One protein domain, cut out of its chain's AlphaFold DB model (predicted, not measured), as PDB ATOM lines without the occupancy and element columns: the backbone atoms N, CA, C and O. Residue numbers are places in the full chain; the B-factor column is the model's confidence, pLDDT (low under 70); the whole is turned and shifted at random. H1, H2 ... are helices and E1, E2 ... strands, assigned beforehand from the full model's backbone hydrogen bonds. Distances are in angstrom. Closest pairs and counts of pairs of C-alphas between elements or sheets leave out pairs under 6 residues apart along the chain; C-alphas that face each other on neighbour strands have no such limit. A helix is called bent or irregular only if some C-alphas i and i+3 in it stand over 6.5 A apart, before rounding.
ATOM      1  N   ASN A 108     -53.869  64.863  36.167       97.06
ATOM      2  CA  ASN A 108     -54.846  64.295  35.254       97.06
ATOM      3  C   ASN A 108     -54.248  63.076  34.524       97.06
ATOM      4  O   ASN A 108     -53.031  62.891  34.480       97.06
ATOM      5  N   THR A 109     -55.104  62.272  33.897       96.44
ATOM      6  CA  THR A 109     -54.702  61.040  33.205       96.44
ATOM      7  C   THR A 109     -53.621  61.252  32.140       96.44
ATOM      8  O   THR A 109     -52.690  60.461  32.054       96.44
ATOM      9  N   GLU A 110     -53.720  62.308  31.331       96.69
ATOM     10  CA  GLU A 110     -52.780  62.589  30.242       96.69
ATOM     11  C   GLU A 110     -51.380  62.926  30.775       96.69
ATOM     12  O   GLU A 110     -50.401  62.310  30.346       96.69
ATOM     13  N   ASP A 111     -51.292  63.861  31.726       97.38
ATOM     14  CA  ASP A 111     -50.033  64.280  32.352       97.38
ATOM     15  C   ASP A 111     -49.423  63.146  33.192       97.38
ATOM     16  O   ASP A 111     -48.210  62.947  33.161       97.38
ATOM     17  N   SER A 112     -50.258  62.372  33.896       97.38
ATOM     18  CA  SER A 112     -49.829  61.213  34.690       97.38
ATOM     19  C   SER A 112     -49.163  60.150  33.815       97.38
ATOM     20  O   SER A 112     -48.031  59.748  34.087       97.38
ATOM     21  N   ILE A 113     -49.807  59.766  32.704       96.50
ATOM     22  CA  ILE A 113     -49.232  58.822  31.734       96.50
ATOM     23  C   ILE A 113     -47.947  59.399  31.136       96.50
ATOM     24  O   ILE A 113     -46.935  58.709  31.078       96.50
ATOM     25  N   ALA A 114     -47.960  60.669  30.716       97.00
ATOM     26  CA  ALA A 114     -46.790  61.296  30.110       97.00
ATOM     27  C   ALA A 114     -45.575  61.283  31.047       97.00
ATOM     28  O   ALA A 114     -44.481  60.917  30.617       97.00
ATOM     29  N   LEU A 115     -45.768  61.652  32.316       97.25
ATOM     30  CA  LEU A 115     -44.695  61.688  33.303       97.25
ATOM     31  C   LEU A 115     -44.244  60.280  33.709       97.25
ATOM     32  O   LEU A 115     -43.047  60.060  33.870       97.25
ATOM     33  N   SER A 116     -45.161  59.313  33.798       96.50
ATOM     34  CA  SER A 116     -44.825  57.904  34.042       96.50
ATOM     35  C   SER A 116     -43.993  57.298  32.904       96.50
ATOM     36  O   SER A 116     -43.021  56.584  33.158       96.50
ATOM     37  N   ASP A 117     -44.332  57.614  31.652       95.50
ATOM     38  CA  ASP A 117     -43.584  57.167  30.472       95.50
ATOM     39  C   ASP A 117     -42.167  57.761  30.464       95.50
ATOM     40  O   ASP A 117     -41.200  57.060  30.172       95.50
ATOM     41  N   ILE A 118     -42.027  59.041  30.828       94.50
ATOM     42  CA  ILE A 118     -40.722  59.709  30.957       94.50
ATOM     43  C   ILE A 118     -39.902  59.088  32.087       94.50
ATOM     44  O   ILE A 118     -38.729  58.784  31.886       94.50
ATOM     45  N   ALA A 119     -40.516  58.873  33.253       94.06
ATOM     46  CA  ALA A 119     -39.864  58.263  34.408       94.06
ATOM     47  C   ALA A 119     -39.314  56.873  34.066       94.06
ATOM     48  O   ALA A 119     -38.164  56.565  34.369       94.06
ATOM     49  N   SER A 120     -40.120  56.067  33.368       93.00
ATOM     50  CA  SER A 120     -39.740  54.726  32.922       93.00
ATOM     51  C   SER A 120     -38.644  54.765  31.858       93.00
ATOM     52  O   SER A 120     -37.697  53.993  31.936       93.00
ATOM     53  N   TYR A 121     -38.741  55.679  30.886       91.62
ATOM     54  CA  TYR A 121     -37.735  55.845  29.832       91.62
ATOM     55  C   TYR A 121     -36.367  56.261  30.379       91.62
ATOM     56  O   TYR A 121     -35.352  55.809  29.866       91.62
ATOM     57  N   LEU A 122     -36.341  57.126  31.395       89.88
ATOM     58  CA  LEU A 122     -35.103  57.625  31.995       89.88
ATOM     59  C   LEU A 122     -34.600  56.771  33.166       89.88
ATOM     60  O   LEU A 122     -33.498  57.025  33.645       89.88
ATOM     61  N   GLU A 123     -35.393  55.798  33.620       91.00
ATOM     62  CA  GLU A 123     -35.147  54.995  34.825       91.00
ATOM     63  C   GLU A 123     -34.996  55.859  36.094       91.00
ATOM     64  O   GLU A 123     -34.100  55.658  36.912       91.00
ATOM     65  N   VAL A 124     -35.882  56.848  36.269       90.12
ATOM     66  CA  VAL A 124     -35.833  57.820  37.379       90.12
ATOM     67  C   VAL A 124     -37.113  57.847  38.208       90.12
ATOM     68  O   VAL A 124     -38.171  57.388  37.774       90.12
ATOM     69  N   LYS A 125     -37.032  58.445  39.403       91.94
ATOM     70  CA  LYS A 125     -38.201  58.775  40.226       91.94
ATOM     71  C   LYS A 125     -38.431  60.277  40.265       91.94
ATOM     72  O   LYS A 125     -37.489  61.068  40.321       91.94
ATOM     73  N   TYR A 126     -39.709  60.644  40.267       94.06
ATOM     74  CA  TYR A 126     -40.143  62.031  40.329       94.06
ATOM     75  C   TYR A 126     -40.786  62.354  41.669       94.06
ATOM     76  O   TYR A 126     -41.750  61.705  42.072       94.06
ATOM     77  N   TYR A 127     -40.303  63.407  42.307       93.19
ATOM     78  CA  TYR A 127     -40.800  63.910  43.576       93.19
ATOM     79  C   TYR A 127     -41.561  65.215  43.367       93.19
ATOM     80  O   TYR A 127     -41.152  66.085  42.592       93.19
ATOM     81  N   LEU A 128     -42.685  65.341  44.065       94.19
ATOM     82  CA  LEU A 128     -43.542  66.511  43.979       94.19
ATOM     83  C   LEU A 128     -42.965  67.646  44.829       94.19
ATOM     84  O   LEU A 128     -42.615  67.462  45.991       94.19
ATOM     85  N   VAL A 129     -42.910  68.842  44.257       92.88
ATOM     86  CA  VAL A 129     -42.585  70.078  44.973       92.88
ATOM     87  C   VAL A 129     -43.678  71.107  44.736       92.88
ATOM     88  O   VAL A 129     -44.391  71.052  43.734       92.88
ATOM     89  N   PHE A 130     -43.828  72.055  45.663       90.56
ATOM     90  CA  PHE A 130     -44.851  73.091  45.530       90.56
ATOM     91  C   PHE A 130     -44.544  74.013  44.345       90.56
ATOM     92  O   PHE A 130     -45.394  74.239  43.490       90.56
ATOM     93  N   GLN A 131     -43.303  74.495  44.286       88.81
ATOM     94  CA  GLN A 131     -42.741  75.227  43.157       88.81
ATOM     95  C   GLN A 131     -41.208  75.149  43.193       88.81
ATOM     96  O   GLN A 131     -40.620  74.979  44.262       88.81
ATOM     97  N   PHE A 132     -40.532  75.327  42.058       85.94
ATOM     98  CA  PHE A 132     -39.064  75.249  41.997       85.94
ATOM     99  C   PHE A 132     -38.372  76.407  42.725       85.94
ATOM    100  O   PHE A 132     -37.226  76.278  43.151       85.94
ATOM    101  N   ASP A 133     -39.057  77.532  42.925       79.50
ATOM    102  CA  ASP A 133     -38.520  78.626  43.735       79.50
ATOM    103  C   ASP A 133     -38.388  78.226  45.222       79.50
ATOM    104  O   ASP A 133     -37.428  78.638  45.867       79.50
ATOM    105  N   ASP A 134     -39.240  77.325  45.731       68.50
ATOM    106  CA  ASP A 134     -39.139  76.784  47.100       68.50
ATOM    107  C   ASP A 134     -37.967  75.794  47.234       68.50
ATOM    108  O   ASP A 134     -37.425  75.594  48.324       68.50
ATOM    109  N   LEU A 135     -37.519  75.199  46.120       65.81
ATOM    110  CA  LEU A 135     -36.297  74.398  46.102       65.81
ATOM    111  C   LEU A 135     -35.061  75.273  46.332       65.81
ATOM    112  O   LEU A 135     -34.102  74.810  46.943       65.81
ATOM    113  N   ARG A 136     -35.064  76.549  45.918       53.66
ATOM    114  CA  ARG A 136     -33.882  77.417  46.055       53.66
ATOM    115  C   ARG A 136     -33.421  77.558  47.501       53.66
ATOM    116  O   ARG A 136     -32.220  77.536  47.724       53.66
ATOM    117  N   GLU A 137     -34.315  77.611  48.485       47.75
ATOM    118  CA  GLU A 137     -33.891  77.693  49.892       47.75
ATOM    119  C   GLU A 137     -33.213  76.408  50.398       47.75
ATOM    120  O   GLU A 137     -32.329  76.483  51.249       47.75
ATOM    121  N   LYS A 138     -33.533  75.240  49.823       48.12
ATOM    122  CA  LYS A 138     -32.834  73.972  50.107       48.12
ATOM    123  C   LYS A 138     -31.562  73.783  49.268       48.12
ATOM    124  O   LYS A 138     -30.619  73.153  49.735       48.12
ATOM    125  N   PHE A 139     -31.521  74.338  48.054       46.59
ATOM    126  CA  PHE A 139     -30.465  74.127  47.052       46.59
ATOM    127  C   PHE A 139     -29.465  75.287  46.902       46.59
ATOM    128  O   PHE A 139     -28.513  75.161  46.133       46.59
ATOM    129  N   LEU A 140     -29.613  76.402  47.632       40.12
ATOM    130  CA  LEU A 140     -28.684  77.547  47.573       40.12
ATOM    131  C   LEU A 140     -27.219  77.181  47.897       40.12
ATOM    132  O   LEU A 140     -26.330  77.960  47.564       40.12
ATOM    133  N   ASN A 141     -26.953  75.992  48.450       39.72
ATOM    134  CA  ASN A 141     -25.599  75.499  48.716       39.72
ATOM    135  C   ASN A 141     -25.101  74.383  47.784       39.72
ATOM    136  O   ASN A 141     -23.957  73.964  47.940       39.72
ATOM    137  N   ILE A 142     -25.892  73.894  46.823       41.78
ATOM    138  CA  ILE A 142     -25.467  72.776  45.972       41.78
ATOM    139  C   ILE A 142     -25.880  73.069  44.529       41.78
ATOM    140  O   ILE A 142     -26.986  72.767  44.084       41.78
ATOM    141  N   TYR A 143     -24.948  73.640  43.761       52.75
ATOM    142  CA  TYR A 143     -24.828  73.232  42.363       52.75
ATOM    143  C   TYR A 143     -24.801  71.703  42.398       52.75
ATOM    144  O   TYR A 143     -23.835  71.186  42.955       52.75
ATOM    145  N   ARG A 144     -25.854  71.003  41.928       57.56
ATOM    146  CA  ARG A 144     -25.840  69.529  41.849       57.56
ATOM    147  C   ARG A 144     -24.486  69.148  41.264       57.56
ATOM    148  O   ARG A 144     -24.165  69.560  40.145       57.56
ATOM    149  N   SER A 145     -23.658  68.492  42.065       57.91
ATOM    150  CA  SER A 145     -22.378  68.003  41.585       57.91
ATOM    151  C   SER A 145     -22.657  66.955  40.506       57.91
ATOM    152  O   SER A 145     -23.770  66.436  40.404       57.91
ATOM    153  N   GLN A 146     -21.665  66.631  39.680       56.09
ATOM    154  CA  GLN A 146     -21.825  65.547  38.708       56.09
ATOM    155  C   GLN A 146     -22.234  64.231  39.398       56.09
ATOM    156  O   GLN A 146     -22.990  63.450  38.832       56.09
ATOM    157  N   GLU A 147     -21.796  64.023  40.643       60.41
ATOM    158  CA  GLU A 147     -22.157  62.870  41.469       60.41
ATOM    159  C   GLU A 147     -23.647  62.884  41.864       60.41
ATOM    160  O   GLU A 147     -24.298  61.842  41.831       60.41
ATOM    161  N   ASP A 148     -24.233  64.062  42.113       63.94
ATOM    162  CA  ASP A 148     -25.656  64.210  42.455       63.94
ATOM    163  C   ASP A 148     -26.607  63.953  41.274       63.94
ATOM    164  O   ASP A 148     -27.795  63.693  41.477       63.94
ATOM    165  N   LEU A 149     -26.119  64.009  40.029       59.12
ATOM    166  CA  LEU A 149     -26.917  63.650  38.845       59.12
ATOM    167  C   LEU A 149     -27.277  62.163  38.826       59.12
ATOM    168  O   LEU A 149     -28.297  61.778  38.250       59.12
ATOM    169  N   TYR A 150     -26.470  61.335  39.492       60.75
ATOM    170  CA  TYR A 150     -26.716  59.905  39.624       60.75
ATOM    171  C   TYR A 150     -27.630  59.563  40.807       60.75
ATOM    172  O   TYR A 150     -27.935  58.393  41.002       60.75
ATOM    173  N   ASN A 151     -28.133  60.549  41.566       63.19
ATOM    174  CA  ASN A 151     -29.036  60.286  42.692       63.19
ATOM    175  C   ASN A 151     -30.483  59.935  42.278       63.19
ATOM    176  O   ASN A 151     -31.311  59.718  43.150       63.19
ATOM    177  N   TYR A 152     -30.815  59.821  40.984       66.25
ATOM    178  CA  TYR A 152     -32.135  59.406  40.449       66.25
ATOM    179  C   TYR A 152     -33.366  60.200  40.946       66.25
ATOM    180  O   TYR A 152     -34.498  59.850  40.597       66.25
ATOM    181  N   GLU A 153     -33.168  61.274  41.718       83.06
ATOM    182  CA  GLU A 153     -34.229  62.130  42.245       83.06
ATOM    183  C   GLU A 153     -34.413  63.365  41.364       83.06
ATOM    184  O   GLU A 153     -33.550  64.250  41.274       83.06
ATOM    185  N   TYR A 154     -35.570  63.427  40.718       90.38
ATOM    186  CA  TYR A 154     -35.971  64.548  39.881       90.38
ATOM    187  C   TYR A 154     -37.256  65.146  40.411       90.38
ATOM    188  O   TYR A 154     -38.084  64.445  40.989       90.38
ATOM    189  N   TYR A 155     -37.429  66.448  40.229       93.31
ATOM    190  CA  TYR A 155     -38.587  67.145  40.770       93.31
ATOM    191  C   TYR A 155     -39.564  67.570  39.679       93.31
ATOM    192  O   TYR A 155     -39.194  67.845  38.535       93.31
ATOM    193  N   PHE A 156     -40.832  67.649  40.058       96.31
ATOM    194  CA  PHE A 156     -41.865  68.307  39.275       96.31
ATOM    195  C   PHE A 156     -42.802  69.070  40.207       96.31
ATOM    196  O   PHE A 156     -42.947  68.720  41.379       96.31
ATOM    197  N   SER A 157     -43.459  70.098  39.685       95.88
ATOM    198  CA  SER A 157     -44.589  70.725  40.362       95.88
ATOM    199  C   SER A 157     -45.855  70.559  39.544       95.88
ATOM    200  O   SER A 157     -45.832  70.432  38.313       95.88
ATOM    201  N   ALA A 158     -46.977  70.542  40.253       95.62
ATOM    202  CA  ALA A 158     -48.276  70.375  39.648       95.62
ATOM    203  C   ALA A 158     -49.328  71.223  40.349       95.62
ATOM    204  O   ALA A 158     -49.331  71.368  41.571       95.62
ATOM    205  N   LEU A 159     -50.251  71.751  39.553       92.69
ATOM    206  CA  LEU A 159     -51.421  72.458  40.045       92.69
ATOM    207  C   LEU A 159     -52.600  72.187  39.120       92.69
ATOM    208  O   LEU A 159     -52.449  72.148  37.898       92.69
ATOM    209  N   ASN A 160     -53.789  72.022  39.702       92.88
ATOM    210  CA  ASN A 160     -55.023  71.742  38.966       92.88
ATOM    211  C   ASN A 160     -54.884  70.540  38.018       92.88
ATOM    212  O   ASN A 160     -55.321  70.583  36.866       92.88
ATOM    213  N   GLY A 161     -54.230  69.474  38.484       95.25
ATOM    214  CA  GLY A 161     -54.047  68.270  37.682       95.25
ATOM    215  C   GLY A 161     -52.998  68.374  36.575       95.25
ATOM    216  O   GLY A 161     -52.942  67.469  35.748       95.25
ATOM    217  N   ARG A 162     -52.219  69.454  36.471       97.06
ATOM    218  CA  ARG A 162     -51.297  69.688  35.347       97.06
ATOM    219  C   ARG A 162     -49.873  69.911  35.835       97.06
ATOM    220  O   ARG A 162     -49.683  70.602  36.832       97.06
ATOM    221  N   VAL A 163     -48.891  69.377  35.110       97.81
ATOM    222  CA  VAL A 163     -47.466  69.649  35.347       97.81
ATOM    223  C   VAL A 163     -47.154  71.079  34.912       97.81
ATOM    224  O   VAL A 163     -47.422  71.458  33.769       97.81
ATOM    225  N   LEU A 164     -46.585  71.866  35.826       97.19
ATOM    226  CA  LEU A 164     -46.190  73.258  35.579       97.19
ATOM    227  C   LEU A 164     -44.678  73.414  35.446       97.19
ATOM    228  O   LEU A 164     -44.200  74.201  34.625       97.19
ATOM    229  N   GLU A 165     -43.926  72.648  36.230       97.06
ATOM    230  CA  GLU A 165     -42.469  72.666  36.232       97.06
ATOM    231  C   GLU A 165     -41.932  71.244  36.247       97.06
ATOM    232  O   GLU A 165     -42.490  70.380  36.925       97.06
ATOM    233  N   LEU A 166     -40.849  71.002  35.514       96.44
ATOM    234  CA  LEU A 166     -40.274  69.670  35.388       96.44
ATOM    235  C   LEU A 166     -38.752  69.729  35.303       96.44
ATOM    236  O   LEU A 166     -38.191  70.537  34.558       96.44
ATOM    237  N   GLU A 167     -38.093  68.843  36.042       93.62
ATOM    238  CA  GLU A 167     -36.693  68.506  35.829       93.62
ATOM    239  C   GLU A 167     -36.565  67.332  34.856       93.62
ATOM    240  O   GLU A 167     -37.325  66.363  34.896       93.62
ATOM    241  N   LEU A 168     -35.578  67.397  33.974       92.44
ATOM    242  CA  LEU A 168     -35.304  66.339  33.017       92.44
ATOM    243  C   LEU A 168     -33.803  66.120  32.920       92.44
ATOM    244  O   LEU A 168     -33.045  67.080  32.806       92.44
ATOM    245  N   PHE A 169     -33.385  64.860  32.925       89.75
ATOM    246  CA  PHE A 169     -32.001  64.480  32.687       89.75
ATOM    247  C   PHE A 169     -31.861  63.760  31.362       89.75
ATOM    248  O   PHE A 169     -32.645  62.871  31.037       89.75
ATOM    249  N   MET A 170     -30.844  64.148  30.605       88.12
ATOM    250  CA  MET A 170     -30.507  63.533  29.335       88.12
ATOM    251  C   MET A 170     -29.011  63.266  29.274       88.12
ATOM    252  O   MET A 170     -28.185  64.066  29.711       88.12
ATOM    253  N   ASN A 171     -28.666  62.125  28.696       86.19
ATOM    254  CA  ASN A 171     -27.291  61.679  28.525       86.19
ATOM    255  C   ASN A 171     -27.150  60.955  27.179       86.19
ATOM    256  O   ASN A 171     -28.087  60.883  26.385       86.19
ATOM    257  N   LYS A 172     -25.978  60.378  26.908       84.62
ATOM    258  CA  LYS A 172     -25.716  59.648  25.655       84.62
ATOM    259  C   LYS A 172     -26.680  58.481  25.363       84.62
ATOM    260  O   LYS A 172     -26.841  58.143  24.185       84.62
ATOM    261  N   ASN A 173     -27.284  57.881  26.397       84.75
ATOM    262  CA  ASN A 173     -28.268  56.797  26.285       84.75
ATOM    263  C   ASN A 173     -29.676  57.356  26.013       84.75
ATOM    264  O   ASN A 173     -30.440  56.759  25.259       84.75
ATOM    265  N   HIS A 174     -29.975  58.541  26.552       85.31
ATOM    266  CA  HIS A 174     -31.258  59.236  26.443       85.31
ATOM    267  C   HIS A 174     -31.111  60.582  25.719       85.31
ATOM    268  O   HIS A 174     -31.468  61.633  26.241       85.31
ATOM    269  N   ALA A 175     -30.527  60.559  24.518       81.38
ATOM    270  CA  ALA A 175     -30.192  61.779  23.776       81.38
ATOM    271  C   ALA A 175     -31.400  62.442  23.081       81.38
ATOM    272  O   ALA A 175     -31.258  63.525  22.516       81.38
ATOM    273  N   LEU A 176     -32.563  61.783  23.076       83.88
ATOM    274  CA  LEU A 176     -33.790  62.273  22.449       83.88
ATOM    275  C   LEU A 176     -34.834  62.580  23.515       83.88
ATOM    276  O   LEU A 176     -35.008  61.808  24.458       83.88
ATOM    277  N   PHE A 177     -35.591  63.657  23.310       86.12
ATOM    278  CA  PHE A 177     -36.738  63.931  24.163       86.12
ATOM    279  C   PHE A 177     -37.788  62.815  24.031       86.12
ATOM    280  O   PHE A 177     -38.103  62.381  22.911       86.12
ATOM    281  N   PRO A 178     -38.376  62.367  25.154       87.00
ATOM    282  CA  PRO A 178     -39.476  61.414  25.134       87.00
ATOM    283  C   PRO A 178     -40.649  61.964  24.323       87.00
ATOM    284  O   PRO A 178     -41.089  63.091  24.538       87.00
ATOM    285  N   ARG A 179     -41.214  61.170  23.406       86.00
ATOM    286  CA  ARG A 179     -42.300  61.631  22.513       86.00
ATOM    287  C   ARG A 179     -43.528  62.148  23.268       86.00
ATOM    288  O   ARG A 179     -44.267  62.972  22.740       86.00
ATOM    289  N   THR A 180     -43.740  61.670  24.491       90.62
ATOM    290  CA  THR A 180     -44.848  62.052  25.370       90.62
ATOM    291  C   THR A 180     -44.717  63.449  25.959       90.62
ATOM    292  O   THR A 180     -45.705  63.972  26.463       90.62
ATOM    293  N   PHE A 181     -43.555  64.096  25.846       89.00
ATOM    294  CA  PHE A 181     -43.332  65.439  26.382       89.00
ATOM    295  C   PHE A 181     -44.279  66.489  25.770       89.00
ATOM    296  O   PHE A 181     -44.638  67.467  26.419       89.00
ATOM    297  N   ASN A 182     -44.755  66.263  24.539       88.94
ATOM    298  CA  ASN A 182     -45.726  67.130  23.861       88.94
ATOM    299  C   ASN A 182     -47.130  67.136  24.507       88.94
ATOM    300  O   ASN A 182     -47.973  67.968  24.138       88.94
ATOM    301  N   LYS A 183     -47.400  66.215  25.440       93.88
ATOM    302  CA  LYS A 183     -48.663  66.118  26.180       93.88
ATOM    303  C   LYS A 183     -48.777  67.190  27.266       93.88
ATOM    304  O   LYS A 183     -49.887  67.602  27.584       93.88
ATOM    305  N   PHE A 184     -47.664  67.719  27.780       95.69
ATOM    306  CA  PHE A 184     -47.697  68.737  28.831       95.69
ATOM    307  C   PHE A 184     -48.113  70.115  28.297       95.69
ATOM    308  O   PHE A 184     -47.288  70.958  27.957       95.69
ATOM    309  N   LYS A 185     -49.425  70.372  28.239       94.94
ATOM    310  CA  LYS A 185     -49.990  71.620  27.681       94.94
ATOM    311  C   LYS A 185     -49.806  72.858  28.561       94.94
ATOM    312  O   LYS A 185     -50.105  73.966  28.118       94.94
ATOM    313  N   LYS A 186     -49.399  72.669  29.816       97.38
ATOM    314  CA  LYS A 186     -49.249  73.724  30.829       97.38
ATOM    315  C   LYS A 186     -47.839  73.790  31.417       97.38
ATOM    316  O   LYS A 186     -47.641  74.520  32.376       97.38
ATOM    317  N   LEU A 187     -46.873  73.069  30.842       97.44
ATOM    318  CA  LEU A 187     -45.493  73.132  31.311       97.44
ATOM    319  C   LEU A 187     -44.921  74.515  31.000       97.44
ATOM    320  O   LEU A 187     -44.733  74.853  29.832       97.44
ATOM    321  N   GLU A 188     -44.654  75.292  32.044       96.88
ATOM    322  CA  GLU A 188     -44.156  76.664  31.962       96.88
ATOM    323  C   GLU A 188     -42.652  76.743  32.222       96.88
ATOM    324  O   GLU A 188     -41.987  77.613  31.653       96.88
ATOM    325  N   ARG A 189     -42.096  75.846  33.052       95.81
ATOM    326  CA  ARG A 189     -40.665  75.844  33.397       95.81
ATOM    327  C   ARG A 189     -40.039  74.465  33.212       95.81
ATOM    328  O   ARG A 189     -40.552  73.470  33.710       95.81
ATOM    329  N   LEU A 190     -38.903  74.410  32.524       95.12
ATOM    330  CA  LEU A 190     -38.151  73.178  32.284       95.12
ATOM    331  C   LEU A 190     -36.703  73.360  32.720       95.12
ATOM    332  O   LEU A 190     -36.038  74.310  32.308       95.12
ATOM    333  N   TYR A 191     -36.237  72.457  33.577       92.50
ATOM    334  CA  TYR A 191     -34.862  72.404  34.060       92.50
ATOM    335  C   TYR A 191     -34.214  71.157  33.461       92.50
ATOM    336  O   TYR A 191     -34.600  70.036  33.776       92.50
ATOM    337  N   LEU A 192     -33.265  71.357  32.557       91.19
ATOM    338  CA  LEU A 192     -32.657  70.313  31.753       91.19
ATOM    339  C   LEU A 192     -31.211  70.082  32.191       91.19
ATOM    340  O   LEU A 192     -30.374  70.973  32.064       91.19
ATOM    341  N   TYR A 193     -30.921  68.881  32.670       88.62
ATOM    342  CA  TYR A 193     -29.590  68.428  33.053       88.62
ATOM    343  C   TYR A 193     -29.018  67.555  31.936       88.62
ATOM    344  O   TYR A 193     -29.643  66.578  31.526       88.62
ATOM    345  N   LEU A 194     -27.847  67.922  31.426       87.62
ATOM    346  CA  LEU A 194     -27.234  67.304  30.254       87.62
ATOM    347  C   LEU A 194     -25.866  66.753  30.626       87.62
ATOM    348  O   LEU A 194     -24.962  67.535  30.899       87.62
ATOM    349  N   ASP A 195     -25.701  65.433  30.608       86.62
ATOM    350  CA  ASP A 195     -24.425  64.787  30.930       86.62
ATOM    351  C   ASP A 195     -23.777  64.164  29.692       86.62
ATOM    352  O   ASP A 195     -24.317  63.240  29.075       86.62
ATOM    353  N   ASN A 196     -22.604  64.701  29.350       78.00
ATOM    354  CA  ASN A 196     -21.632  64.189  28.392       78.00
ATOM    355  C   ASN A 196     -22.257  63.506  27.166       78.00
ATOM    356  O   ASN A 196     -22.212  62.283  26.982       78.00
ATOM    357  N   LEU A 197     -22.819  64.328  26.283       75.00
ATOM    358  CA  LEU A 197     -23.437  63.879  25.036       75.00
ATOM    359  C   LEU A 197     -22.403  63.590  23.938       75.00
ATOM    360  O   LEU A 197     -22.748  63.102  22.855       75.00
ATOM    361  N   GLY A 198     -21.125  63.859  24.215       74.94
ATOM    362  CA  GLY A 198     -20.043  63.755  23.250       74.94
ATOM    363  C   GLY A 198     -20.280  64.703  22.076       74.94
ATOM    364  O   GLY A 198     -20.608  65.870  22.255       74.94
ATOM    365  N   GLN A 199     -20.134  64.198  20.851       70.88
ATOM    366  CA  GLN A 199     -20.365  64.996  19.642       70.88
ATOM    367  C   GLN A 199     -21.840  65.080  19.221       70.88
ATOM    368  O   GLN A 199     -22.139  65.778  18.247       70.88
ATOM    369  N   LYS A 200     -22.755  64.372  19.904       75.56
ATOM    370  CA  LYS A 200     -24.177  64.386  19.548       75.56
ATOM    371  C   LYS A 200     -24.784  65.737  19.909       75.56
ATOM    372  O   LYS A 200     -24.671  66.198  21.042       75.56
ATOM    373  N   MET A 201     -25.449  66.345  18.935       73.81
ATOM    374  CA  MET A 201     -26.302  67.502  19.176       73.81
ATOM    375  C   MET A 201     -27.598  67.056  19.836       73.81
ATOM    376  O   MET A 201     -28.183  66.049  19.433       73.81
ATOM    377  N   ILE A 202     -28.054  67.825  20.820       76.44
ATOM    378  CA  ILE A 202     -29.432  67.717  21.282       76.44
ATOM    379  C   ILE A 202     -30.315  68.335  20.219       76.44
ATOM    380  O   ILE A 202     -30.224  69.532  19.937       76.44
ATOM    381  N   ASP A 203     -31.184  67.501  19.669       72.44
ATOM    382  CA  ASP A 203     -32.315  67.954  18.887       72.44
ATOM    383  C   ASP A 203     -33.547  67.953  19.791       72.44
ATOM    384  O   ASP A 203     -34.024  66.901  20.238       72.44
ATOM    385  N   PHE A 204     -34.053  69.149  20.081       79.50
ATOM    386  CA  PHE A 204     -35.373  69.303  20.663       79.50
ATOM    387  C   PHE A 204     -36.382  68.901  19.581       79.50
ATOM    388  O   PHE A 204     -36.938  69.729  18.883       79.50
ATOM    389  N   ASN A 205     -36.664  67.613  19.419       81.44
ATOM    390  CA  ASN A 205     -37.608  67.108  18.412       81.44
ATOM    391  C   ASN A 205     -39.091  67.421  18.736       81.44
ATOM    392  O   ASN A 205     -40.002  66.833  18.149       81.44
ATOM    393  N   ILE A 206     -39.349  68.322  19.689       87.19
ATOM    394  CA  ILE A 206     -40.672  68.682  20.201       87.19
ATOM    395  C   ILE A 206     -40.786  70.199  20.263       87.19
ATOM    396  O   ILE A 206     -39.841  70.899  20.622       87.19
ATOM    397  N   LYS A 207     -41.970  70.708  19.925       91.00
ATOM    398  CA  LYS A 207     -42.326  72.116  20.083       91.00
ATOM    399  C   LYS A 207     -43.204  72.284  21.322       91.00
ATOM    400  O   LYS A 207     -44.233  71.615  21.420       91.00
ATOM    401  N   LEU A 208     -42.828  73.175  22.242       91.94
ATOM    402  CA  LEU A 208     -43.610  73.477  23.448       91.94
ATOM    403  C   LEU A 208     -43.929  74.964  23.512       91.94
ATOM    404  O   LEU A 208     -43.115  75.787  23.918       91.94
ATOM    405  N   GLU A 209     -45.154  75.301  23.128       93.81
ATOM    406  CA  GLU A 209     -45.631  76.686  23.139       93.81
ATOM    407  C   GLU A 209     -45.984  77.174  24.548       93.81
ATOM    408  O   GLU A 209     -46.028  78.376  24.783       93.81
ATOM    409  N   SER A 210     -46.216  76.266  25.498       96.00
ATOM    410  CA  SER A 210     -46.466  76.631  26.894       96.00
ATOM    411  C   SER A 210     -45.196  77.032  27.645       96.00
ATOM    412  O   SER A 210     -45.299  77.670  28.688       96.00
ATOM    413  N   LEU A 211     -44.014  76.661  27.140       96.00
ATOM    414  CA  LEU A 211     -42.766  76.820  27.874       96.00
ATOM    415  C   LEU A 211     -42.327  78.288  27.896       96.00
ATOM    416  O   LEU A 211     -42.084  78.899  26.857       96.00
ATOM    417  N   LEU A 212     -42.193  78.835  29.102       94.00
ATOM    418  CA  LEU A 212     -41.833  80.230  29.350       94.00
ATOM    419  C   LEU A 212     -40.415  80.370  29.909       94.00
ATOM    420  O   LEU A 212     -39.754  81.380  29.664       94.00
ATOM    421  N   HIS A 213     -39.930  79.379  30.654       92.25
ATOM    422  CA  HIS A 213     -38.617  79.416  31.287       92.25
ATOM    423  C   HIS A 213     -37.864  78.114  31.035       92.25
ATOM    424  O   HIS A 213     -38.342  77.034  31.373       92.25
ATOM    425  N   LEU A 214     -36.663  78.225  30.478       91.38
ATOM    426  CA  LEU A 214     -35.787  77.093  30.222       91.38
ATOM    427  C   LEU A 214     -34.462  77.332  30.932       91.38
ATOM    428  O   LEU A 214     -33.801  78.350  30.721       91.38
ATOM    429  N   LYS A 215     -34.091  76.383  31.782       89.56
ATOM    430  CA  LYS A 215     -32.792  76.335  32.435       89.56
ATOM    431  C   LYS A 215     -32.068  75.087  31.964       89.56
ATOM    432  O   LYS A 215     -32.609  73.998  32.091       89.56
ATOM    433  N   ILE A 216     -30.863  75.240  31.436       87.50
ATOM    434  CA  ILE A 216     -30.031  74.141  30.954       87.50
ATOM    435  C   ILE A 216     -28.748  74.106  31.775       87.50
ATOM    436  O   ILE A 216     -28.097  75.133  31.961       87.50
ATOM    437  N   ILE A 217     -28.387  72.931  32.272       84.88
ATOM    438  CA  ILE A 217     -27.162  72.691  33.026       84.88
ATOM    439  C   ILE A 217     -26.421  71.562  32.319       84.88
ATOM    440  O   ILE A 217     -26.880  70.422  32.313       84.88
ATOM    441  N   GLY A 218     -25.309  71.903  31.675       83.62
ATOM    442  CA  GLY A 218     -24.457  70.963  30.960       83.62
ATOM    443  C   GLY A 218     -23.261  70.508  31.787       83.62
ATOM    444  O   GLY A 218     -22.678  71.302  32.519       83.62
ATOM    445  N   PHE A 219     -22.887  69.246  31.609       81.94
ATOM    446  CA  PHE A 219     -21.698  68.609  32.162       81.94
ATOM    447  C   PHE A 219     -20.938  67.918  31.021       81.94
ATOM    448  O   PHE A 219     -21.530  67.194  30.217       81.94
ATOM    449  N   GLY A 220     -19.627  68.143  30.917       84.06
ATOM    450  CA  GLY A 220     -18.810  67.598  29.824       84.06
ATOM    451  C   GLY A 220     -19.115  68.232  28.458       84.06
ATOM    452  O   GLY A 220     -19.304  69.440  28.355       84.06
ATOM    453  N   THR A 221     -19.122  67.451  27.375       82.44
ATOM    454  CA  THR A 221     -19.376  67.991  26.025       82.44
ATOM    455  C   THR A 221     -20.872  68.016  25.713       82.44
ATOM    456  O   THR A 221     -21.523  66.968  25.675       82.44
ATOM    457  N   VAL A 222     -21.410  69.212  25.470       81.56
ATOM    458  CA  VAL A 222     -22.824  69.464  25.180       81.56
ATOM    459  C   VAL A 222     -22.941  70.378  23.964       81.56
ATOM    460  O   VAL A 222     -22.382  71.472  23.937       81.56
ATOM    461  N   ARG A 223     -23.717  69.942  22.969       82.50
ATOM    462  CA  ARG A 223     -24.047  70.734  21.780       82.50
ATOM    463  C   ARG A 223     -25.551  70.971  21.701       82.50
ATOM    464  O   ARG A 223     -26.322  70.011  21.693       82.50
ATOM    465  N   LEU A 224     -25.959  72.232  21.642       82.81
ATOM    466  CA  LEU A 224     -27.353  72.671  21.591       82.81
ATOM    467  C   LEU A 224     -27.629  73.385  20.273       82.81
ATOM    468  O   LEU A 224     -26.799  74.158  19.809       82.81
ATOM    469  N   SER A 225     -28.817  73.178  19.712       82.75
ATOM    470  CA  SER A 225     -29.272  73.914  18.531       82.75
ATOM    471  C   SER A 225     -30.781  74.123  18.556       82.75
ATOM    472  O   SER A 225     -31.486  73.402  19.265       82.75
ATOM    473  N   ASN A 226     -31.273  75.077  17.761       81.31
ATOM    474  CA  ASN A 226     -32.704  75.289  17.495       81.31
ATOM    475  C   ASN A 226     -33.590  75.502  18.746       81.31
ATOM    476  O   ASN A 226     -34.788  75.217  18.717       81.31
ATOM    477  N   ILE A 227     -33.045  76.030  19.844       84.56
ATOM    478  CA  ILE A 227     -33.768  76.216  21.109       84.56
ATOM    479  C   ILE A 227     -35.018  77.081  20.893       84.56
ATOM    480  O   ILE A 227     -36.125  76.673  21.253       84.56
ATOM    481  N   LEU A 228     -34.881  78.264  20.286       83.88
ATOM    482  CA  LEU A 228     -36.017  79.195  20.167       83.88
ATOM    483  C   LEU A 228     -37.032  78.767  19.105       83.88
ATOM    484  O   LEU A 228     -38.217  79.086  19.217       83.88
ATOM    485  N   LYS A 229     -36.606  77.988  18.106       87.19
ATOM    486  CA  LYS A 229     -37.519  77.379  17.129       87.19
ATOM    487  C   LYS A 229     -38.495  76.414  17.811       87.19
ATOM    488  O   LYS A 229     -39.675  76.357  17.456       87.19
ATOM    489  N   ASN A 230     -38.002  75.672  18.797       89.75
ATOM    490  CA  ASN A 230     -38.769  74.680  19.540       89.75
ATOM    491  C   ASN A 230     -39.553  75.272  20.716       89.75
ATOM    492  O   ASN A 230     -40.615  74.752  21.072       89.75
ATOM    493  N   PHE A 231     -39.092  76.398  21.260       91.69
ATOM    494  CA  PHE A 231     -39.714  77.090  22.388       91.69
ATOM    495  C   PHE A 231     -40.010  78.556  22.033       91.69
ATOM    496  O   PHE A 231     -39.371  79.468  22.556       91.69
ATOM    497  N   PRO A 232     -40.988  78.819  21.145       90.06
ATOM    498  CA  PRO A 232     -41.186  80.153  20.570       90.06
ATOM    499  C   PRO A 232     -41.677  81.206  21.574       90.06
ATOM    500  O   PRO A 232     -41.504  82.398  21.342       90.06
ATOM    501  N   ASN A 233     -42.290  80.783  22.684       92.00
ATOM    502  CA  ASN A 233     -42.855  81.673  23.705       92.00
ATOM    503  C   ASN A 233     -41.935  81.848  24.923       92.00
ATOM    504  O   ASN A 233     -42.370  82.342  25.970       92.00
ATOM    505  N   LEU A 234     -40.670  81.440  24.798       90.81
ATOM    506  CA  LEU A 234     -39.708  81.520  25.881       90.81
ATOM    507  C   LEU A 234     -39.526  82.980  26.325       90.81
ATOM    508  O   LEU A 234     -39.340  83.885  25.515       90.81
ATOM    509  N   LYS A 235     -39.572  83.218  27.634       89.75
ATOM    510  CA  LYS A 235     -39.341  84.524  28.277       89.75
ATOM    511  C   LYS A 235     -37.990  84.595  28.981       89.75
ATOM    512  O   LYS A 235     -37.501  85.688  29.262       89.75
ATOM    513  N   SER A 236     -37.416  83.444  29.327       87.50
ATOM    514  CA  SER A 236     -36.137  83.340  30.026       87.50
ATOM    515  C   SER A 236     -35.393  82.091  29.586       87.50
ATOM    516  O   SER A 236     -35.956  80.995  29.635       87.50
ATOM    517  N   LEU A 237     -34.123  82.266  29.234       87.25
ATOM    518  CA  LEU A 237     -33.186  81.185  28.962       87.25
ATOM    519  C   LEU A 237     -31.958  81.366  29.848       87.25
ATOM    520  O   LEU A 237     -31.318  82.421  29.832       87.25
ATOM    521  N   GLU A 238     -31.639  80.334  30.617       84.06
ATOM    522  CA  GLU A 238     -30.426  80.278  31.422       84.06
ATOM    523  C   GLU A 238     -29.647  79.022  31.053       84.06
ATOM    524  O   GLU A 238     -30.202  77.925  31.073       84.06
ATOM    525  N   ILE A 239     -28.365  79.170  30.722       83.25
ATOM    526  CA  ILE A 239     -27.495  78.041  30.399       83.25
ATOM    527  C   ILE A 239     -26.258  78.104  31.289       83.25
ATOM    528  O   ILE A 239     -25.609  79.148  31.393       83.25
ATOM    529  N   TYR A 240     -25.956  76.983  31.933       78.81
ATOM    530  CA  TYR A 240     -24.853  76.802  32.868       78.81
ATOM    531  C   TYR A 240     -23.987  75.621  32.419       78.81
ATOM    532  O   TYR A 240     -24.510  74.640  31.891       78.81
ATOM    533  N   GLY A 241     -22.678  75.713  32.649       75.06
ATOM    534  CA  GLY A 241     -21.764  74.569  32.595       75.06
ATOM    535  C   GLY A 241     -21.424  74.059  33.996       75.06
ATOM    536  O   GLY A 241     -21.875  74.637  34.991       75.06
ATOM    537  N   ASP A 242     -20.609  73.008  34.079       69.69
ATOM    538  CA  ASP A 242     -20.060  72.550  35.353       69.69
ATOM    539  C   ASP A 242     -19.202  73.634  36.028       69.69
ATOM    540  O   ASP A 242     -18.578  74.484  35.390       69.69
ATOM    541  N   GLY A 243     -19.179  73.617  37.363       59.00
ATOM    542  CA  GLY A 243     -18.392  74.568  38.153       59.00
ATOM    543  C   GLY A 243     -16.877  74.352  38.069       59.00
ATOM    544  O   GLY A 243     -16.133  75.151  38.635       59.00
ATOM    545  N   TYR A 244     -16.425  73.293  37.388       61.44
ATOM    546  CA  TYR A 244     -15.020  72.893  37.281       61.44
ATOM    547  C   TYR A 244     -14.365  73.353  35.966       61.44
ATOM    548  O   TYR A 244     -13.160  73.181  35.797       61.44
ATOM    549  N   GLY A 245     -15.129  73.957  35.047       60.59
ATOM    550  CA  GLY A 245     -14.641  74.423  33.747       60.59
ATOM    551  C   GLY A 245     -14.327  73.298  32.755       60.59
ATOM    552  O   GLY A 245     -13.607  73.524  31.783       60.59
ATOM    553  N   LEU A 246     -14.843  72.087  32.988       62.56
ATOM    554  CA  LEU A 246     -14.668  70.925  32.108       62.56
ATOM    555  C   LEU A 246     -15.766  70.835  31.040       62.56
ATOM    556  O   LEU A 246     -15.653  70.060  30.086       62.56
ATOM    557  N   THR A 247     -16.814  71.650  31.166       70.38
ATOM    558  CA  THR A 247     -17.920  71.665  30.217       70.38
ATOM    559  C   THR A 247     -17.539  72.393  28.930       70.38
ATOM    560  O   THR A 247     -17.243  73.589  28.920       70.38
ATOM    561  N   GLN A 248     -17.616  71.670  27.816       72.31
ATOM    562  CA  GLN A 248     -17.566  72.228  26.471       72.31
ATOM    563  C   GLN A 248     -18.998  72.403  25.976       72.31
ATOM    564  O   GLN A 248     -19.635  71.435  25.562       72.31
ATOM    565  N   LEU A 249     -19.502  73.633  26.051       72.56
ATOM    566  CA  LEU A 249     -20.844  73.985  25.611       72.56
ATOM    567  C   LEU A 249     -20.781  74.702  24.261       72.56
ATOM    568  O   LEU A 249     -20.257  75.806  24.167       72.56
ATOM    569  N   GLU A 250     -21.368  74.098  23.237       74.56
ATOM    570  CA  GLU A 250     -21.539  74.704  21.919       74.56
ATOM    571  C   GLU A 250     -23.029  74.968  21.692       74.56
ATOM    572  O   GLU A 250     -23.849  74.066  21.862       74.56
ATOM    573  N   VAL A 251     -23.394  76.197  21.329       74.31
ATOM    574  CA  VAL A 251     -24.785  76.569  21.039       74.31
ATOM    575  C   VAL A 251     -24.843  77.159  19.639       74.31
ATOM    576  O   VAL A 251     -24.280  78.221  19.403       74.31
ATOM    577  N   THR A 252     -25.513  76.463  18.726       73.94
ATOM    578  CA  THR A 252     -25.722  76.878  17.335       73.94
ATOM    579  C   THR A 252     -27.190  77.243  17.138       73.94
ATOM    580  O   THR A 252     -28.033  76.417  16.779       73.94
ATOM    581  N   ASP A 253     -27.527  78.483  17.483       72.00
ATOM    582  CA  ASP A 253     -28.869  79.025  17.291       72.00
ATOM    583  C   ASP A 253     -28.799  80.541  17.074       72.00
ATOM    584  O   ASP A 253     -28.829  81.323  18.026       72.00
ATOM    585  N   ASP A 254     -28.713  80.942  15.806       70.81
ATOM    586  CA  ASP A 254     -28.587  82.328  15.334       70.81
ATOM    587  C   ASP A 254     -29.712  83.228  15.881       70.81
ATOM    588  O   ASP A 254     -29.573  84.444  16.019       70.81
ATOM    589  N   SER A 255     -30.857  82.637  16.237       69.00
ATOM    590  CA  SER A 255     -31.986  83.382  16.790       69.00
ATOM    591  C   SER A 255     -31.755  83.862  18.233       69.00
ATOM    592  O   SER A 255     -32.438  84.787  18.686       69.00
ATOM    593  N   LEU A 256     -30.771  83.299  18.947       70.81
ATOM    594  CA  LEU A 256     -30.424  83.694  20.315       70.81
ATOM    595  C   LEU A 256     -29.844  85.108  20.403       70.81
ATOM    596  O   LEU A 256     -30.043  85.763  21.427       70.81
ATOM    597  N   GLU A 257     -29.197  85.611  19.347       64.75
ATOM    598  CA  GLU A 257     -28.642  86.975  19.324       64.75
ATOM    599  C   GLU A 257     -29.712  88.051  19.572       64.75
ATOM    600  O   GLU A 257     -29.433  89.116  20.126       64.75
ATOM    601  N   TYR A 258     -30.970  87.754  19.233       60.81
ATOM    602  CA  TYR A 258     -32.100  88.671  19.371       60.81
ATOM    603  C   TYR A 258     -32.864  88.508  20.697       60.81
ATOM    604  O   TYR A 258     -33.787  89.279  20.990       60.81
ATOM    605  N   PHE A 259     -32.502  87.524  21.526       64.12
ATOM    606  CA  PHE A 259     -33.238  87.203  22.743       64.12
ATOM    607  C   PHE A 259     -32.791  88.080  23.924       64.12
ATOM    608  O   PHE A 259     -31.777  87.852  24.580       64.12
ATOM    609  N   LYS A 260     -33.601  89.095  24.246       55.91
ATOM    610  CA  LYS A 260     -33.275  90.180  25.198       55.91
ATOM    611  C   LYS A 260     -33.004  89.762  26.656       55.91
ATOM    612  O   LYS A 260     -32.553  90.597  27.435       55.91
ATOM    613  N   LYS A 261     -33.302  88.520  27.060       55.28
ATOM    614  CA  LYS A 261     -33.142  88.032  28.445       55.28
ATOM    615  C   LYS A 261     -32.427  86.680  28.506       55.28
ATOM    616  O   LYS A 261     -32.891  85.749  29.165       55.28
ATOM    617  N   ILE A 262     -31.296  86.568  27.814       56.22
ATOM    618  CA  ILE A 262     -30.350  85.479  28.060       56.22
ATOM    619  C   ILE A 262     -29.507  85.867  29.273       56.22
ATOM    620  O   ILE A 262     -28.668  86.766  29.203       56.22
ATOM    621  N   ARG A 263     -29.723  85.191  30.405       50.59
ATOM    622  CA  ARG A 263     -28.776  85.253  31.520       50.59
ATOM    623  C   ARG A 263     -27.866  84.044  31.409       50.59
ATOM    624  O   ARG A 263     -28.096  83.007  32.022       50.59
ATOM    625  N   CYS A 264     -26.814  84.201  30.628       50.00
ATOM    626  CA  CYS A 264     -25.726  83.252  30.651       50.00
ATOM    627  C   CYS A 264     -24.789  83.589  31.806       50.00
ATOM    628  O   CYS A 264     -23.981  84.513  31.720       50.00
ATOM    629  N   VAL A 265     -24.908  82.862  32.913       42.44
ATOM    630  CA  VAL A 265     -23.903  82.932  33.975       42.44
ATOM    631  C   VAL A 265     -22.851  81.880  33.670       42.44
ATOM    632  O   VAL A 265     -22.907  80.753  34.155       42.44
ATOM    633  N   PHE A 266     -21.877  82.266  32.854       46.94
ATOM    634  CA  PHE A 266     -20.690  81.457  32.635       46.94
ATOM    635  C   PHE A 266     -19.730  81.672  33.790       46.94
ATOM    636  O   PHE A 266     -18.943  82.615  33.806       46.94
ATOM    637  N   LYS A 267     -19.774  80.781  34.773       41.53
ATOM    638  CA  LYS A 267     -18.563  80.509  35.534       41.53
ATOM    639  C   LYS A 267     -17.784  79.478  34.714       41.53
ATOM    640  O   LYS A 267     -18.136  78.311  34.730       41.53
ATOM    641  N   PHE A 268     -16.785  79.955  33.963       47.22
ATOM    642  CA  PHE A 268     -15.755  79.153  33.281       47.22
ATOM    643  C   PHE A 268     -16.198  78.330  32.046       47.22
ATOM    644  O   PHE A 268     -16.003  77.123  32.001       47.22
ATOM    645  N   VAL A 269     -16.733  78.981  31.001       40.28
ATOM    646  CA  VAL A 269     -16.922  78.361  29.665       40.28
ATOM    647  C   VAL A 269     -15.801  78.797  28.720       40.28
ATOM    648  O   VAL A 269     -15.509  79.987  28.627       40.28
ATOM    649  N   ILE A 270     -15.176  77.840  28.021       38.50
ATOM    650  CA  ILE A 270     -13.991  78.092  27.178       38.50
ATOM    651  C   ILE A 270     -14.350  78.588  25.766       38.50
ATOM    652  O   ILE A 270     -13.560  79.322  25.189       38.50
ATOM    653  N   PHE A 271     -15.536  78.310  25.216       39.06
ATOM    654  CA  PHE A 271     -15.960  78.924  23.951       39.06
ATOM    655  C   PHE A 271     -17.472  79.068  23.883       39.06
ATOM    656  O   PHE A 271     -18.190  78.081  23.964       39.06
ATOM    657  N   LEU A 272     -17.939  80.293  23.656       40.28
ATOM    658  CA  LEU A 272     -19.237  80.519  23.047       40.28
ATOM    659  C   LEU A 272     -18.984  81.022  21.635       40.28
ATOM    660  O   LEU A 272     -18.384  82.078  21.453       40.28
ATOM    661  N   LYS A 273     -19.391  80.238  20.644       36.81
ATOM    662  CA  LYS A 273     -19.367  80.654  19.249       36.81
ATOM    663  C   LYS A 273     -20.822  80.840  18.832       36.81
ATOM    664  O   LYS A 273     -21.465  79.878  18.437       36.81
ATOM    665  N   LEU A 274     -21.339  82.056  19.021       37.81
ATOM    666  CA  LEU A 274     -22.480  82.526  18.232       37.81
ATOM    667  C   LEU A 274     -21.917  82.639  16.809       37.81
ATOM    668  O   LEU A 274     -20.993  83.426  16.589       37.81
ATOM    669  N   ILE A 275     -22.308  81.726  15.923       33.16
ATOM    670  CA  ILE A 275     -22.043  81.827  14.480       33.16
ATOM    671  C   ILE A 275     -23.328  82.331  13.847       33.16
ATOM    672  O   ILE A 275     -24.383  81.871  14.330       33.16
TER     673      ILE A 275
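This is residues 108 to 275 of the 275 residues of an uncharacterized protein of marine sediment metagenome (UniProt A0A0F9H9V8). The chain is wound in stacked turns: from E3 onward, E3, E4, E5 and E7 run side by side along one wall, and after E3, E4 and E5 the chain folds back to the next strand through H4, through residues 196 to 212, and through E6 and H5. At the E1 end of this twisted wall E1 and the hairpin E2-E3 complete the sheet, H1 covers E2 and E3, and residues 136 to 142 stick out. The 168 printed residues hold six named helices and eight named strands, in the order H1 E1 H2 H3 E2 E3 H4 E4 E5 E6 H5 E7 E8 H6, mixed in class. The mixed sheet runs E1 E2 E3 E4 E5 E7, and E6 and E8 make a parallel pair. The whole is compact, with a radius of gyration of the C-alphas of 15.2 A and spans of 43 by 32 by 31 A.

Start in the large sheet with E3, residues 162 to 171, 26.2 A long, which bends by 64 degrees at residue 165. On one side of E3 are its neighbour E2, residues 153 to 159, 20.2 A long, and then the edge strand E1, residues 125 to 129; on the other side are its neighbour E4, residues 189 to 195, 19.8 A long, then E5, residues 213 to 219, 20.1 A long, and then the edge strand E7, residues 236 to 240. The small sheet is E6, 221 to 225, and E8, 248 to 252. Find C-alpha 109 at (-54.702, 61.040, 33.205), where H1 begins; it runs 19.9 A to residue 122. The short helices are H2, 132 to 139, H3, 147 to 151, H4, 179 to 183, H5, 227 to 230, and H6, 254 to 258, ending at (-32.100, 88.671, 19.371).

E4 and E5 are parallel at 11 degrees; look for N 192 and O 215, 2.8 A apart. E2 and E3 form a hairpin, with N 157 and O 165 at 2.9 A. E6 and E8 are parallel, with N 222 and O 248 at 2.8 A. H1 is on one face of the large sheet, making two layers, at a height over the sheet of 9.1 A. H1 and H4 touch, closest at the C-alphas of Ala 114 and Thr 180, 5.2 A. H2 and H3 only graze the sheet. E1, H2 H3, E2 and E3, H4, E4 are strand-helix-strand units, parallel neighbours joined through helices, with right-handed crossovers. H5 and H6 are close but not clearly touching, the C-alphas of Leu 228 and Ser 255 being closest at 6.7 A. H4 is only just irregular: C-alphas 179 and 182 are 6.6 A apart. In H1 every O i to N i+4 pair is within hydrogen-bond range; the counts are 1 of 4 in H2 and 0 of 1 in H3, H4 and H6, beside O i to N i+3 counts of 4 of 5, 2 of 2, 1 of 2 and 1 of 2, and H5 is too short for an i+4 pair.

The C-alphas farthest apart are those of Thr 109 and Ile 270, 44.5 A. The printed part has no cut, and the link from E4 to E5 is long, with 17 residues. The mean pLDDT of the printed part is 78.8; look for values under 70 at residues 134 to 152, 242 to 246, 255 and 257 to 275.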